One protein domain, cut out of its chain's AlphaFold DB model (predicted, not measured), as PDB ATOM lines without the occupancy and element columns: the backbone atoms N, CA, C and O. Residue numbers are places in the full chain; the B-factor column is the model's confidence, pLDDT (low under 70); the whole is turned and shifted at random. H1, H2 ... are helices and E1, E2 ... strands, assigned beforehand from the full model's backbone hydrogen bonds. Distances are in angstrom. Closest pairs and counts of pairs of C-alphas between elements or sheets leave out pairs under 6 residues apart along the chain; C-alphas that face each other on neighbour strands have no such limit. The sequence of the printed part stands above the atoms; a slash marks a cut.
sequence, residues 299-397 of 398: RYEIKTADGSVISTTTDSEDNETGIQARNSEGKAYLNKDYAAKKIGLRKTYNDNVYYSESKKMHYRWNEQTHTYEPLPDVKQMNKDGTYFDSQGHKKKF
ATOM      1  N   ARG A 299      31.938  10.198 -26.662       95.06
ATOM      2  CA  ARG A 299      32.012  10.176 -25.192       95.06
ATOM      3  C   ARG A 299      30.934  11.053 -24.585       95.06
ATOM      4  O   ARG A 299      30.993  12.281 -24.685       95.06
ATOM      5  N   TYR A 300      30.014  10.414 -23.882       91.81
ATOM      6  CA  TYR A 300      28.952  11.051 -23.118       91.81
ATOM      7  C   TYR A 300      29.395  11.232 -21.669       91.81
ATOM      8  O   TYR A 300      30.053  10.350 -21.121       91.81
ATOM      9  N   GLU A 301      29.065  12.358 -21.039       91.81
ATOM     10  CA  GLU A 301      29.427  12.674 -19.654       91.81
ATOM     11  C   GLU A 301      28.222  13.187 -18.861       91.81
ATOM     12  O   GLU A 301      27.634  14.211 -19.197       91.81
ATOM     13  N   ILE A 302      27.905  12.511 -17.756       88.69
ATOM     14  CA  ILE A 302      26.857  12.910 -16.814       88.69
ATOM     15  C   ILE A 302      27.524  13.340 -15.511       88.69
ATOM     16  O   ILE A 302      28.254  12.566 -14.887       88.69
ATOM     17  N   LYS A 303      27.253  14.574 -15.080       90.75
ATOM     18  CA  LYS A 303      27.633  15.057 -13.748       90.75
ATOM     19  C   LYS A 303      26.588  14.629 -12.733       90.75
ATOM     20  O   LYS A 303      25.399  14.879 -12.920       90.75
ATOM     21  N   THR A 304      27.027  14.012 -11.649       87.69
ATOM     22  CA  THR A 304      26.144  13.645 -10.541       87.69
ATOM     23  C   THR A 304      26.100  14.761  -9.491       87.69
ATOM     24  O   THR A 304      26.898  15.701  -9.518       87.69
ATOM     25  N   ALA A 305      25.161  14.663  -8.546       88.62
ATOM     26  CA  ALA A 305      24.950  15.679  -7.513       88.62
ATOM     27  C   ALA A 305      26.174  15.914  -6.605       88.62
ATOM     28  O   ALA A 305      26.327  17.005  -6.066       88.62
ATOM     29  N   ASP A 306      27.056  14.921  -6.449       87.81
ATOM     30  CA  ASP A 306      28.291  15.057  -5.663       87.81
ATOM     31  C   ASP A 306      29.473  15.631  -6.473       87.81
ATOM     32  O   ASP A 306      30.602  15.691  -5.986       87.81
ATOM     33  N   GLY A 307      29.220  16.047  -7.718       88.88
ATOM     34  CA  GLY A 307      30.211  16.593  -8.637       88.88
ATOM     35  C   GLY A 307      31.027  15.542  -9.388       88.88
ATOM     36  O   GLY A 307      31.785  15.918 -10.280       88.88
ATOM     37  N   SER A 308      30.885  14.246  -9.081       91.88
ATOM     38  CA  SER A 308      31.513  13.176  -9.866       91.88
ATOM     39  C   SER A 308      30.958  13.110 -11.289       91.88
ATOM     40  O   SER A 308      29.833  13.534 -11.565       91.88
ATOM     41  N   VAL A 309      31.762  12.571 -12.203       94.88
ATOM     42  CA  VAL A 309      31.425  12.420 -13.620       94.88
ATOM     43  C   VAL A 309      31.372  10.943 -13.969       94.88
ATOM     44  O   VAL A 309      32.328  10.204 -13.732       94.88
ATOM     45  N   ILE A 310      30.273  10.528 -14.581       92.88
ATOM     46  CA  ILE A 310      30.146   9.226 -15.229       92.88
ATOM     47  C   ILE A 310      30.312   9.460 -16.720       92.88
ATOM     48  O   ILE A 310      29.596  10.280 -17.289       92.88
ATOM     49  N   SER A 311      31.252   8.760 -17.348       94.94
ATOM     50  CA  SER A 311      31.434   8.807 -18.792       94.94
ATOM     51  C   SER A 311      31.180   7.462 -19.441       94.94
ATOM     52  O   SER A 311      31.723   6.458 -18.982       94.94
ATOM     53  N   THR A 312      30.418   7.467 -20.527       93.50
ATOM     54  CA  THR A 312      30.210   6.312 -21.404       93.50
ATOM     55  C   THR A 312      30.828   6.622 -22.756       93.50
ATOM     56  O   THR A 312      30.572   7.685 -23.321       93.50
ATOM     57  N   THR A 313      31.648   5.706 -23.254       94.75
ATOM     58  CA  THR A 313      32.250   5.775 -24.583       94.75
ATOM     59  C   THR A 313      31.576   4.753 -25.486       94.75
ATOM     60  O   THR A 313      31.376   3.608 -25.071       94.75
ATOM     61  N   THR A 314      31.248   5.162 -26.705       89.00
ATOM     62  CA  THR A 314      30.775   4.287 -27.780       89.00
ATOM     63  C   THR A 314      31.725   4.353 -28.970       89.00
ATOM     64  O   THR A 314      32.473   5.324 -29.118       89.00
ATOM     65  N   ASP A 315      31.715   3.321 -29.805       85.12
ATOM     66  CA  ASP A 315      32.331   3.368 -31.130       85.12
ATOM     67  C   ASP A 315      31.463   4.166 -32.130       85.12
ATOM     68  O   ASP A 315      30.481   4.820 -31.755       85.12
ATOM     69  N   SER A 316      31.861   4.153 -33.404       78.19
ATOM     70  CA  SER A 316      31.143   4.828 -34.490       78.19
ATOM     71  C   SER A 316      29.760   4.240 -34.773       78.19
ATOM     72  O   SER A 316      28.901   4.960 -35.270       78.19
ATOM     73  N   GLU A 317      29.541   2.966 -34.441       79.19
ATOM     74  CA  GLU A 317      28.280   2.234 -34.624       79.19
ATOM     75  C   GLU A 317      27.372   2.332 -33.383       79.19
ATOM     76  O   GLU A 317      26.381   1.615 -33.270       79.19
ATOM     77  N   ASP A 318      27.714   3.215 -32.439       79.44
ATOM     78  CA  ASP A 318      27.021   3.398 -31.163       79.44
ATOM     79  C   ASP A 318      27.046   2.167 -30.240       79.44
ATOM     80  O   ASP A 318      26.332   2.123 -29.231       79.44
ATOM     81  N   ASN A 319      27.944   1.207 -30.487       87.38
ATOM     82  CA  ASN A 319      28.201   0.144 -29.526       87.38
ATOM     83  C   ASN A 319      29.016   0.703 -28.365       87.38
ATOM     84  O   ASN A 319      30.036   1.373 -28.537       87.38
ATOM     85  N   GLU A 320      28.588   0.398 -27.147       90.00
ATOM     86  CA  GLU A 320      29.330   0.766 -25.953       90.00
ATOM     87  C   GLU A 320      30.696   0.072 -25.933       90.00
ATOM     88  O   GLU A 320      30.798  -1.130 -26.166       90.00
ATOM     89  N   THR A 321      31.745   0.826 -25.618       94.19
ATOM     90  CA  THR A 321      33.122   0.318 -25.506       94.19
ATOM     91  C   THR A 321      33.700   0.525 -24.114       94.19
ATOM     92  O   THR A 321      34.627  -0.180 -23.714       94.19
ATOM     93  N   GLY A 322      33.126   1.431 -23.315       95.50
ATOM     94  CA  GLY A 322      33.520   1.554 -21.921       95.50
ATOM     95  C   GLY A 322      32.681   2.505 -21.078       95.50
ATOM     96  O   GLY A 322      32.136   3.492 -21.569       95.50
ATOM     97  N   ILE A 323      32.652   2.245 -19.771       95.81
ATOM     98  CA  ILE A 323      32.144   3.170 -18.750       95.81
ATOM     99  C   ILE A 323      33.266   3.518 -17.777       95.81
ATOM    100  O   ILE A 323      33.996   2.643 -17.316       95.81
ATOM    101  N   GLN A 324      33.378   4.785 -17.397       96.38
ATOM    102  CA  GLN A 324      34.315   5.238 -16.375       96.38
ATOM    103  C   GLN A 324      33.638   6.178 -15.383       96.38
ATOM    104  O   GLN A 324      32.828   7.025 -15.752       96.38
ATOM    105  N   ALA A 325      34.021   6.050 -14.116       95.12
ATOM    106  CA  ALA A 325      33.639   6.965 -13.055       95.12
ATOM    107  C   ALA A 325      34.847   7.816 -12.647       95.12
ATOM    108  O   ALA A 325      35.921   7.286 -12.342       95.12
ATOM    109  N   ARG A 326      34.664   9.134 -12.609       95.88
ATOM    110  CA  ARG A 326      35.674  10.114 -12.203       95.88
ATOM    111  C   ARG A 326      35.154  10.966 -11.053       95.88
ATOM    112  O   ARG A 326      33.960  11.236 -10.967       95.88
ATOM    113  N   ASN A 327      36.041  11.390 -10.161       93.75
ATOM    114  CA  ASN A 327      35.699  12.296  -9.067       93.75
ATOM    115  C   ASN A 327      35.441  13.733  -9.571       93.75
ATOM    116  O   ASN A 327      35.564  14.018 -10.762       93.75
ATOM    117  N   SER A 328      35.101  14.646  -8.659       92.19
ATOM    118  CA  SER A 328      34.839  16.061  -8.972       92.19
ATOM    119  C   SER A 328      36.041  16.824  -9.538       92.19
ATOM    120  O   SER A 328      35.865  17.850 -10.189       92.19
ATOM    121  N   GLU A 329      37.257  16.313  -9.339       91.75
ATOM    122  CA  GLU A 329      38.489  16.839  -9.938       91.75
ATOM    123  C   GLU A 329      38.761  16.252 -11.336       91.75
ATOM    124  O   GLU A 329      39.776  16.565 -11.953       91.75
ATOM    125  N   GLY A 330      37.895  15.363 -11.834       89.69
ATOM    126  CA  GLY A 330      38.063  14.685 -13.118       89.69
ATOM    127  C   GLY A 330      39.056  13.517 -13.104       89.69
ATOM    128  O   GLY A 330      39.424  13.033 -14.173       89.69
ATOM    129  N   LYS A 331      39.484  13.033 -11.931       94.31
ATOM    130  CA  LYS A 331      40.383  11.872 -11.791       94.31
ATOM    131  C   LYS A 331      39.595  10.568 -11.694       94.31
ATOM    132  O   LYS A 331      38.585  10.514 -10.996       94.31
ATOM    133  N   ALA A 332      40.070   9.514 -12.356       95.25
ATOM    134  CA  ALA A 332      39.448   8.190 -12.303       95.25
ATOM    135  C   ALA A 332      39.470   7.603 -10.884       95.25
ATOM    136  O   ALA A 332      40.447   7.753 -10.145       95.25
ATOM    137  N   TYR A 333      38.393   6.917 -10.504       94.31
ATOM    138  CA  TYR A 333      38.388   6.123  -9.280       94.31
ATOM    139  C   TYR A 333      39.204   4.848  -9.485       94.31
ATOM    140  O   TYR A 333      38.876   4.029 -10.335       94.31
ATOM    141  N   LEU A 334      40.247   4.672  -8.673       94.88
ATOM    142  CA  LEU A 334      41.163   3.534  -8.802       94.88
ATOM    143  C   LEU A 334      40.589   2.237  -8.211       94.88
ATOM    144  O   LEU A 334      40.961   1.140  -8.606       94.88
ATOM    145  N   ASN A 335      39.674   2.350  -7.244       95.62
ATOM    146  CA  ASN A 335      39.032   1.192  -6.633       95.62
ATOM    147  C   ASN A 335      37.807   0.760  -7.453       95.62
ATOM    148  O   ASN A 335      36.794   1.462  -7.463       95.62
ATOM    149  N   LYS A 336      37.885  -0.423  -8.071       95.31
ATOM    150  CA  LYS A 336      36.802  -1.000  -8.878       95.31
ATOM    151  C   LYS A 336      35.475  -1.165  -8.129       95.31
ATOM    152  O   LYS A 336      34.427  -0.835  -8.656       95.31
ATOM    153  N   ASP A 337      35.447  -1.603  -6.877       96.25
ATOM    154  CA  ASP A 337      34.157  -1.786  -6.191       96.25
ATOM    155  C   ASP A 337      33.439  -0.448  -5.968       96.25
ATOM    156  O   ASP A 337      32.223  -0.321  -6.138       96.25
ATOM    157  N   TYR A 338      34.218   0.569  -5.604       95.31
ATOM    158  CA  TYR A 338      33.725   1.922  -5.410       95.31
ATOM    159  C   TYR A 338      33.282   2.562  -6.732       95.31
ATOM    160  O   TYR A 338      32.200   3.150  -6.794       95.31
ATOM    161  N   ALA A 339      34.085   2.419  -7.792       95.62
ATOM    162  CA  ALA A 339      33.764   2.918  -9.125       95.62
ATOM    163  C   ALA A 339      32.481   2.267  -9.668       95.62
ATOM    164  O   ALA A 339      31.572   2.989 -10.073       95.62
ATOM    165  N   ALA A 340      32.348   0.939  -9.568       96.56
ATOM    166  CA  ALA A 340      31.160   0.185  -9.977       96.56
ATOM    167  C   ALA A 340      29.892   0.699  -9.287       96.56
ATOM    168  O   ALA A 340      28.875   0.928  -9.942       96.56
ATOM    169  N   LYS A 341      29.963   0.960  -7.975       94.00
ATOM    170  CA  LYS A 341      28.836   1.516  -7.216       94.00
ATOM    171  C   LYS A 341      28.405   2.889  -7.739       94.00
ATOM    172  O   LYS A 341      27.207   3.157  -7.788       94.00
ATOM    173  N   LYS A 342      29.349   3.750  -8.138       92.19
ATOM    174  CA  LYS A 342      29.043   5.084  -8.690       92.19
ATOM    175  C   LYS A 342      28.289   5.017 -10.014       92.19
ATOM    176  O   LYS A 342      27.463   5.885 -10.264       92.19
ATOM    177  N   ILE A 343      28.534   3.986 -10.817       92.06
ATOM    178  CA  ILE A 343      27.885   3.791 -12.124       92.06
ATOM    179  C   ILE A 343      26.730   2.782 -12.086       92.06
ATOM    180  O   ILE A 343      26.201   2.412 -13.130       92.06
ATOM    181  N   GLY A 344      26.324   2.333 -10.894       92.56
ATOM    182  CA  GLY A 344      25.180   1.435 -10.722       92.56
ATOM    183  C   GLY A 344      25.424  -0.006 -11.176       92.56
ATOM    184  O   GLY A 344      24.467  -0.727 -11.457       92.56
ATOM    185  N   LEU A 345      26.681  -0.445 -11.249       95.88
ATOM    186  CA  LEU A 345      27.014  -1.841 -11.509       95.88
ATOM    187  C   LEU A 345      27.060  -2.635 -10.200       95.88
ATOM    188  O   LEU A 345      27.633  -2.192  -9.201       95.88
ATOM    189  N   ARG A 346      26.503  -3.849 -10.211       95.31
ATOM    190  CA  ARG A 346      26.619  -4.792  -9.091       95.31
ATOM    191  C   ARG A 346      27.695  -5.835  -9.345       95.31
ATOM    192  O   ARG A 346      27.996  -6.168 -10.487       95.31
ATOM    193  N   LYS A 347      28.229  -6.410  -8.272       94.38
ATOM    194  CA  LYS A 347      29.163  -7.535  -8.366       94.38
ATOM    195  C   LYS A 347      28.491  -8.775  -8.954       94.38
ATOM    196  O   LYS A 347      27.299  -9.024  -8.731       94.38
ATOM    197  N   THR A 348      29.281  -9.563  -9.671       92.56
ATOM    198  CA  THR A 348      28.924 -10.933 -10.059       92.56
ATOM    199  C   THR A 348      29.683 -11.943  -9.203       92.56
ATOM    200  O   THR A 348      30.355 -11.572  -8.244       92.56
ATOM    201  N   TYR A 349      29.569 -13.232  -9.534       87.94
ATOM    202  CA  TYR A 349      30.352 -14.282  -8.881       87.94
ATOM    203  C   TYR A 349      31.851 -14.210  -9.195       87.94
ATOM    204  O   TYR A 349      32.634 -14.825  -8.476       87.94
ATOM    205  N   ASN A 350      32.246 -13.499 -10.255       91.75
ATOM    206  CA  ASN A 350      33.641 -13.249 -10.583       91.75
ATOM    207  C   ASN A 350      34.062 -11.856 -10.084       91.75
ATOM    208  O   ASN A 350      33.397 -10.863 -10.374       91.75
ATOM    209  N   ASP A 351      35.199 -11.781  -9.388       89.31
ATOM    210  CA  ASP A 351      35.678 -10.564  -8.713       89.31
ATOM    211  C   ASP A 351      36.107  -9.432  -9.662       89.31
ATOM    212  O   ASP A 351      36.380  -8.311  -9.220       89.31
ATOM    213  N   ASN A 352      36.214  -9.703 -10.964       91.50
ATOM    214  CA  ASN A 352      36.564  -8.706 -11.973       91.50
ATOM    215  C   ASN A 352      35.432  -8.401 -12.958       91.50
ATOM    216  O   ASN A 352      35.621  -7.588 -13.865       91.50
ATOM    217  N   VAL A 353      34.266  -9.026 -12.774       94.44
ATOM    218  CA  VAL A 353      33.100  -8.842 -13.636       94.44
ATOM    219  C   VAL A 353      31.924  -8.307 -12.835       94.44
ATOM    220  O   VAL A 353      31.576  -8.798 -11.759       94.44
ATOM    221  N   TYR A 354      31.274  -7.311 -13.408       96.31
ATOM    222  CA  TYR A 354      30.132  -6.621 -12.844       96.31
ATOM    223  C   TYR A 354      28.945  -6.721 -13.793       96.31
ATOM    224  O   TYR A 354      29.099  -7.050 -14.967       96.31
ATOM    225  N   TYR A 355      27.754  -6.456 -13.279       95.31
ATOM    226  CA  TYR A 355      26.516  -6.552 -14.032       95.31
ATOM    227  C   TYR A 355      25.699  -5.274 -13.903       95.31
ATOM    228  O   TYR A 355      25.518  -4.751 -12.800       95.31
ATOM    229  N   SER A 356      25.197  -4.791 -15.037       94.31
ATOM    230  CA  SER A 356      24.198  -3.730 -15.099       94.31
ATOM    231  C   SER A 356      22.811  -4.356 -15.178       94.31
ATOM    232  O   SER A 356      22.483  -5.001 -16.170       94.31
ATOM    233  N   GLU A 357      21.983  -4.132 -14.157       91.50
ATOM    234  CA  GLU A 357      20.581  -4.577 -14.167       91.50
ATOM    235  C   GLU A 357      19.756  -3.839 -15.226       91.50
ATOM    236  O   GLU A 357      18.939  -4.445 -15.916       91.50
ATOM    237  N   SER A 358      20.002  -2.538 -15.407       88.19
ATOM    238  CA  SER A 358      19.268  -1.723 -16.379       88.19
ATOM    239  C   SER A 358      19.572  -2.127 -17.819       88.19
ATOM    240  O   SER A 358      18.653  -2.249 -18.624       88.19
ATOM    241  N   LYS A 359      20.847  -2.373 -18.140       87.25
ATOM    242  CA  LYS A 359      21.288  -2.747 -19.496       87.25
ATOM    243  C   LYS A 359      21.306  -4.257 -19.737       87.25
ATOM    244  O   LYS A 359      21.557  -4.693 -20.853       87.25
ATOM    245  N   LYS A 360      21.081  -5.062 -18.695       90.38
ATOM    246  CA  LYS A 360      21.200  -6.527 -18.706       90.38
ATOM    247  C   LYS A 360      22.526  -7.038 -19.292       90.38
ATOM    248  O   LYS A 360      22.556  -8.082 -19.939       90.38
ATOM    249  N   MET A 361      23.620  -6.318 -19.040       93.12
ATOM    250  CA  MET A 361      24.933  -6.555 -19.650       93.12
ATOM    251  C   MET A 361      26.024  -6.721 -18.589       93.12
ATOM    252  O   MET A 361      25.991  -6.073 -17.537       93.12
ATOM    253  N   HIS A 362      26.985  -7.602 -18.869       94.69
ATOM    254  CA  HIS A 362      28.177  -7.795 -18.048       94.69
ATOM    255  C   HIS A 362      29.287  -6.829 -18.459       94.69
ATOM    256  O   HIS A 362      29.374  -6.432 -19.617       94.69
ATOM    257  N   TYR A 363      30.154  -6.490 -17.510       96.25
ATOM    258  CA  TYR A 363      31.298  -5.614 -17.731       96.25
ATOM    259  C   TYR A 363      32.527  -6.141 -17.016       96.25
ATOM    260  O   TYR A 363      32.437  -6.554 -15.859       96.25
ATOM    261  N   ARG A 364      33.682  -6.069 -17.666       95.00
ATOM    262  CA  ARG A 364      34.979  -6.393 -17.075       95.00
ATOM    263  C   ARG A 364      35.700  -5.117 -16.668       95.00
ATOM    264  O   ARG A 364      35.740  -4.158 -17.429       95.00
ATOM    265  N   TRP A 365      36.303  -5.119 -15.487       95.94
ATOM    266  CA  TRP A 365      37.184  -4.031 -15.075       95.94
ATOM    267  C   TRP A 365      38.557  -4.131 -15.753       95.94
ATOM    268  O   TRP A 365      39.211  -5.176 -15.681       95.94
ATOM    269  N   ASN A 366      38.997  -3.034 -16.366       95.31
ATOM    270  CA  ASN A 366      40.343  -2.854 -16.893       95.31
ATOM    271  C   ASN A 366      41.170  -2.002 -15.915       95.31
ATOM    272  O   ASN A 366      40.907  -0.815 -15.736       95.31
ATOM    273  N   GLU A 367      42.183  -2.614 -15.296       92.88
ATOM    274  CA  GLU A 367      43.055  -1.971 -14.297       92.88
ATOM    275  C   GLU A 367      43.959  -0.877 -14.889       92.88
ATOM    276  O   GLU A 367      44.369   0.034 -14.178       92.88
ATOM    277  N   GLN A 368      44.296  -0.938 -16.180       93.50
ATOM    278  CA  GLN A 368      45.195   0.045 -16.796       93.50
ATOM    279  C   GLN A 368      44.468   1.362 -17.061       93.50
ATOM    280  O   GLN A 368      44.965   2.447 -16.758       93.50
ATOM    281  N   THR A 369      43.267   1.263 -17.620       93.69
ATOM    282  CA  THR A 369      42.451   2.415 -18.020       93.69
ATOM    283  C   THR A 369      41.460   2.835 -16.940       93.69
ATOM    284  O   THR A 369      40.904   3.929 -17.023       93.69
ATOM    285  N   HIS A 370      41.256   2.007 -15.912       95.75
ATOM    286  CA  HIS A 370      40.246   2.194 -14.871       95.75
ATOM    287  C   HIS A 370      38.841   2.357 -15.477       95.75
ATOM    288  O   HIS A 370      38.103   3.290 -15.149       95.75
ATOM    289  N   THR A 371      38.505   1.483 -16.432       97.00
ATOM    290  CA  THR A 371      37.240   1.478 -17.187       97.00
ATOM    291  C   THR A 371      36.544   0.124 -17.083       97.00
ATOM    292  O   THR A 371      37.181  -0.915 -16.925       97.00
ATOM    293  N   TYR A 372      35.222   0.131 -17.221       97.62
ATOM    294  CA  TYR A 372      34.396  -1.062 -17.368       97.62
ATOM    295  C   TYR A 372      34.129  -1.318 -18.840       97.62
ATOM    296  O   TYR A 372      33.379  -0.571 -19.460       97.62
ATOM    297  N   GLU A 373      34.735  -2.365 -19.381       96.38
ATOM    298  CA  GLU A 373      34.564  -2.798 -20.766       96.38
ATOM    299  C   GLU A 373      33.342  -3.718 -20.864       96.38
ATOM    300  O   GLU A 373      33.237  -4.663 -20.073       96.38
ATOM    301  N   PRO A 374      32.405  -3.466 -21.787       95.38
ATOM    302  CA  PRO A 374      31.214  -4.285 -21.926       95.38
ATOM    303  C   PRO A 374      31.538  -5.668 -22.485       95.38
ATOM    304  O   PRO A 374      32.473  -5.872 -23.254       95.38
ATOM    305  N   LEU A 375      30.722  -6.633 -22.082       92.56
ATOM    306  CA  LEU A 375      30.807  -8.030 -22.479       92.56
ATOM    307  C   LEU A 375      29.448  -8.459 -23.053       92.56
ATOM    308  O   LEU A 375      28.684  -9.142 -22.362       92.56
ATOM    309  N   PRO A 376      29.115  -8.034 -24.287       87.94
ATOM    310  CA  PRO A 376      27.774  -8.197 -24.858       87.94
ATOM    311  C   PRO A 376      27.379  -9.668 -25.036       87.94
ATOM    312  O   PRO A 376      26.216 -10.029 -24.865       87.94
ATOM    313  N   ASP A 377      28.354 -10.540 -25.293       89.12
ATOM    314  CA  ASP A 377      28.103 -11.967 -25.481       89.12
ATOM    315  C   ASP A 377      27.872 -12.728 -24.175       89.12
ATOM    316  O   ASP A 377      27.399 -13.858 -24.216       89.12
ATOM    317  N   VAL A 378      28.175 -12.157 -23.007       90.56
ATOM    318  CA  VAL A 378      28.112 -12.878 -21.729       90.56
ATOM    319  C   VAL A 378      26.693 -12.841 -21.151       90.56
ATOM    320  O   VAL A 378      26.249 -11.828 -20.609       90.56
ATOM    321  N   LYS A 379      25.998 -13.985 -21.175       88.31
ATOM    322  CA  LYS A 379      24.677 -14.168 -20.537       88.31
ATOM    323  C   LYS A 379      24.782 -14.442 -19.043       88.31
ATOM    324  O   LYS A 379      23.962 -13.960 -18.266       88.31
ATOM    325  N   GLN A 380      25.775 -15.232 -18.643       87.44
ATOM    326  CA  GLN A 380      25.979 -15.640 -17.255       87.44
ATOM    327  C   GLN A 380      27.466 -15.810 -16.962       87.44
ATOM    328  O   GLN A 380      28.176 -16.458 -17.725       87.44
ATOM    329  N   MET A 381      27.899 -15.288 -15.812       90.62
ATOM    330  CA  MET A 381      29.269 -15.382 -15.315       90.62
ATOM    331  C   MET A 381      29.379 -16.321 -14.111       90.62
ATOM    332  O   MET A 381      28.673 -16.139 -13.113       90.62
ATOM    333  N   ASN A 382      30.299 -17.284 -14.176       89.62
ATOM    334  CA  ASN A 382      30.630 -18.165 -13.060       89.62
ATOM    335  C   ASN A 382      31.859 -17.658 -12.293       89.62
ATOM    336  O   ASN A 382      32.666 -16.871 -12.786       89.62
ATOM    337  N   LYS A 383      32.030 -18.160 -11.065       89.00
ATOM    338  CA  LYS A 383      33.135 -17.773 -10.176       89.00
ATOM    339  C   LYS A 383      34.522 -18.093 -10.746       89.00
ATOM    340  O   LYS A 383      35.459 -17.334 -10.532       89.00
ATOM    341  N   ASP A 384      34.649 -19.192 -11.483       87.44
ATOM    342  CA  ASP A 384      35.908 -19.677 -12.071       87.44
ATOM    343  C   ASP A 384      36.343 -18.914 -13.339       87.44
ATOM    344  O   ASP A 384      37.321 -19.298 -13.984       87.44
ATOM    345  N   GLY A 385      35.616 -17.853 -13.713       84.69
ATOM    346  CA  GLY A 385      35.866 -17.084 -14.934       84.69
ATOM    347  C   GLY A 385      35.353 -17.763 -16.206       84.69
ATOM    348  O   GLY A 385      35.617 -17.273 -17.306       84.69
ATOM    349  N   THR A 386      34.624 -18.879 -16.084       90.94
ATOM    350  CA  THR A 386      33.844 -19.425 -17.198       90.94
ATOM    351  C   THR A 386      32.515 -18.698 -17.338       90.94
ATOM    352  O   THR A 386      31.943 -18.211 -16.361       90.94
ATOM    353  N   TYR A 387      32.001 -18.643 -18.560       92.06
ATOM    354  CA  TYR A 387      30.749 -17.970 -18.860       92.06
ATOM    355  C   TYR A 387      29.952 -18.700 -19.926       92.06
ATOM    356  O   TYR A 387      30.505 -19.480 -20.697       92.06
ATOM    357  N   PHE A 388      28.649 -18.448 -19.954       90.56
ATOM    358  CA  PHE A 388      27.789 -18.870 -21.055       90.56
ATOM    359  C   PHE A 388      27.575 -17.696 -21.995       90.56
ATOM    360  O   PHE A 388      27.236 -16.597 -21.539       90.56
ATOM    361  N   ASP A 389      27.808 -17.928 -23.284       90.38
ATOM    362  CA  ASP A 389      27.579 -16.913 -24.300       90.38
ATOM    363  C   ASP A 389      26.091 -16.778 -24.672       90.38
ATOM    364  O   ASP A 389      25.223 -17.485 -24.148       90.38
ATOM    365  N   SER A 390      25.783 -15.861 -25.588       82.56
ATOM    366  CA  SER A 390      24.430 -15.608 -26.089       82.56
ATOM    367  C   SER A 390      23.761 -16.832 -26.729       82.56
ATOM    368  O   SER A 390      22.532 -16.905 -26.719       82.56
ATOM    369  N   GLN A 391      24.553 -17.799 -27.202       87.94
ATOM    370  CA  GLN A 391      24.119 -19.061 -27.809       87.94
ATOM    371  C   GLN A 391      24.077 -20.224 -26.803       87.94
ATOM    372  O   GLN A 391      23.724 -21.345 -27.160       87.94
ATOM    373  N   GLY A 392      24.424 -19.977 -25.536       86.81
ATOM    374  CA  GLY A 392      24.458 -20.996 -24.490       86.81
ATOM    375  C   GLY A 392      25.720 -21.858 -24.499       86.81
ATOM    376  O   GLY A 392      25.772 -22.867 -23.794       86.81
ATOM    377  N   HIS A 393      26.761 -21.480 -25.244       90.81
ATOM    378  CA  HIS A 393      28.038 -22.185 -25.208       90.81
ATOM    379  C   HIS A 393      28.863 -21.756 -24.000       90.81
ATOM    380  O   HIS A 393      29.001 -20.568 -23.703       90.81
ATOM    381  N   LYS A 394      29.465 -22.735 -23.318       91.56
ATOM    382  CA  LYS A 394      30.393 -22.468 -22.221       91.56
ATOM    383  C   LYS A 394      31.758 -22.051 -22.777       91.56
ATOM    384  O   LYS A 394      32.392 -22.815 -23.500       91.56
ATOM    385  N   LYS A 395      32.225 -20.872 -22.384       90.94
ATOM    386  CA  LYS A 395      33.529 -20.284 -22.720       90.94
ATOM    387  C   LYS A 395      34.292 -19.917 -21.443       90.94
ATOM    388  O   LYS A 395      33.753 -20.009 -20.338       90.94
ATOM    389  N   LYS A 396      35.559 -19.531 -21.575       84.62
ATOM    390  CA  LYS A 396      36.408 -19.052 -20.474       84.62
ATOM    391  C   LYS A 396      37.114 -17.776 -20.915       84.62
ATOM    392  O   LYS A 396      37.483 -17.682 -22.080       84.62
ATOM    393  N   PHE A 397      37.264 -16.809 -20.013       73.75
ATOM    394  CA  PHE A 397      38.155 -15.679 -20.274       73.75
ATOM    395  C   PHE A 397      39.601 -16.158 -20.381       73.75
ATOM    396  O   PHE A 397      40.038 -16.966 -19.556       73.75
TER     397      PHE A 397
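AT A GLANCE: This is residues 299 to 397 of the 398 residues of an uncharacterized protein of Candidatus Melainabacteria bacterium (UniProt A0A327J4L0). Three small meanders of three strands each follow one another along the longest axis: E1 E2 E3 at one end, E4 E5 E6 in the middle and E7 E8 E9 at the other end. The first two sheets come together where the edge strands E3 and E6 run close by each other, and the one short helix, H1, sits over both sheets at this junction, over E3 and E5; the last sheet is joined on through E7, which comes near E4 and E5. The printed part has 99 residues with one named helix and nine named strands, in the order E1 E2 E3 H1 E4 E5 E6 E7 E8 E9, and each sheet runs in chain order and is antiparallel throughout. The class is mostly strand, and the whole is compact, with a radius of gyration of the C-alphas of 13.7 A and spans of 42 by 29 by 24 A.

IN THESE COORDINATES: Find C-alpha 299 at (32.012, 10.176, -25.192); there E1 begins, residues 299 to 303, 13.2 A from first to last C-alpha. E2, residues 309 to 314, runs for 16.3 A, and E3, residues 320 to 326, is the longest strand by residues at 17.8 A. Next look for C-alpha 336 at (36.802, -1.000, -8.878), where H1 starts, residues 336 to 342, 9.9 A. E4 is residues 353 to 356, 10.4 A; E5 is residues 361 to 366, 16.1 A; E6 is residues 371 to 375, 12.6 A. Last come E7, residues 378 to 381, 7.0 A, E8, residues 386 to 389, 9.8 A, and E9, residues 394 to 396, 7.1 A, ending at C-alpha 396 at (36.408, -19.052, -20.474).

HOW THE PARTS SIT: Begin with the meander E1 E2 E3, each strand the antiparallel neighbour of the one before. In the hairpin of E1 and E2 you find N 300 and O 312 at 2.8 A, and in the hairpin of E2 and E3 N 311 and O 324 at 2.8 A, within hydrogen-bond range. From its edge strand E3, look to E6: they have 13 pairs of C-alphas within 8 A, the closest those of Gly 322 and Glu 373, 4.6 A apart. E6 is an edge strand of the second meander, E4 E5 E6, whose sheet is only just strongly twisted, with C-alphas up to 4.2 A off its best plane. Here look at N 354 and O 363 for E4 and E5, and at N 364 and O 373 for E5 and E6, each 2.8 A. H1 is on the first sheet at a height over the sheet of 8.4 A, over E3 and across the strands at 89 degrees on the local plane; the closest C-alphas of H1 and E3 are those of Ala 339 and Ala 325, 5.6 A. H1 is also on the second sheet, at a height of 9.2 A, only just over E5, on which 3 of its C-alphas fall. In H1 every O i to N i+4 pair is within hydrogen-bond range. In the third meander, E7 E8 E9, find N 379 and O 388 at 2.9 A and N 387 and O 395 at 2.8 A. The closest C-alphas of E5 and E7 are those of His 362 and Val 378, 6.3 A, while E6 and E7 meet only through their link. E3 and E9 are apart, and H1 is not on the third sheet.

THE WHOLE: The two C-alphas farthest apart are those of Glu 329 and His 393, 43.2 A. The printed part has no cut and no long link; the links E3 to H1 and H1 to E4 are short and the others tight. Within the link from H1 to E4, residues 346 to 347 pair antiparallel with residues 354 to 355 of E4. The mean pLDDT of the printed part is 91.6, and no printed residue is under 70.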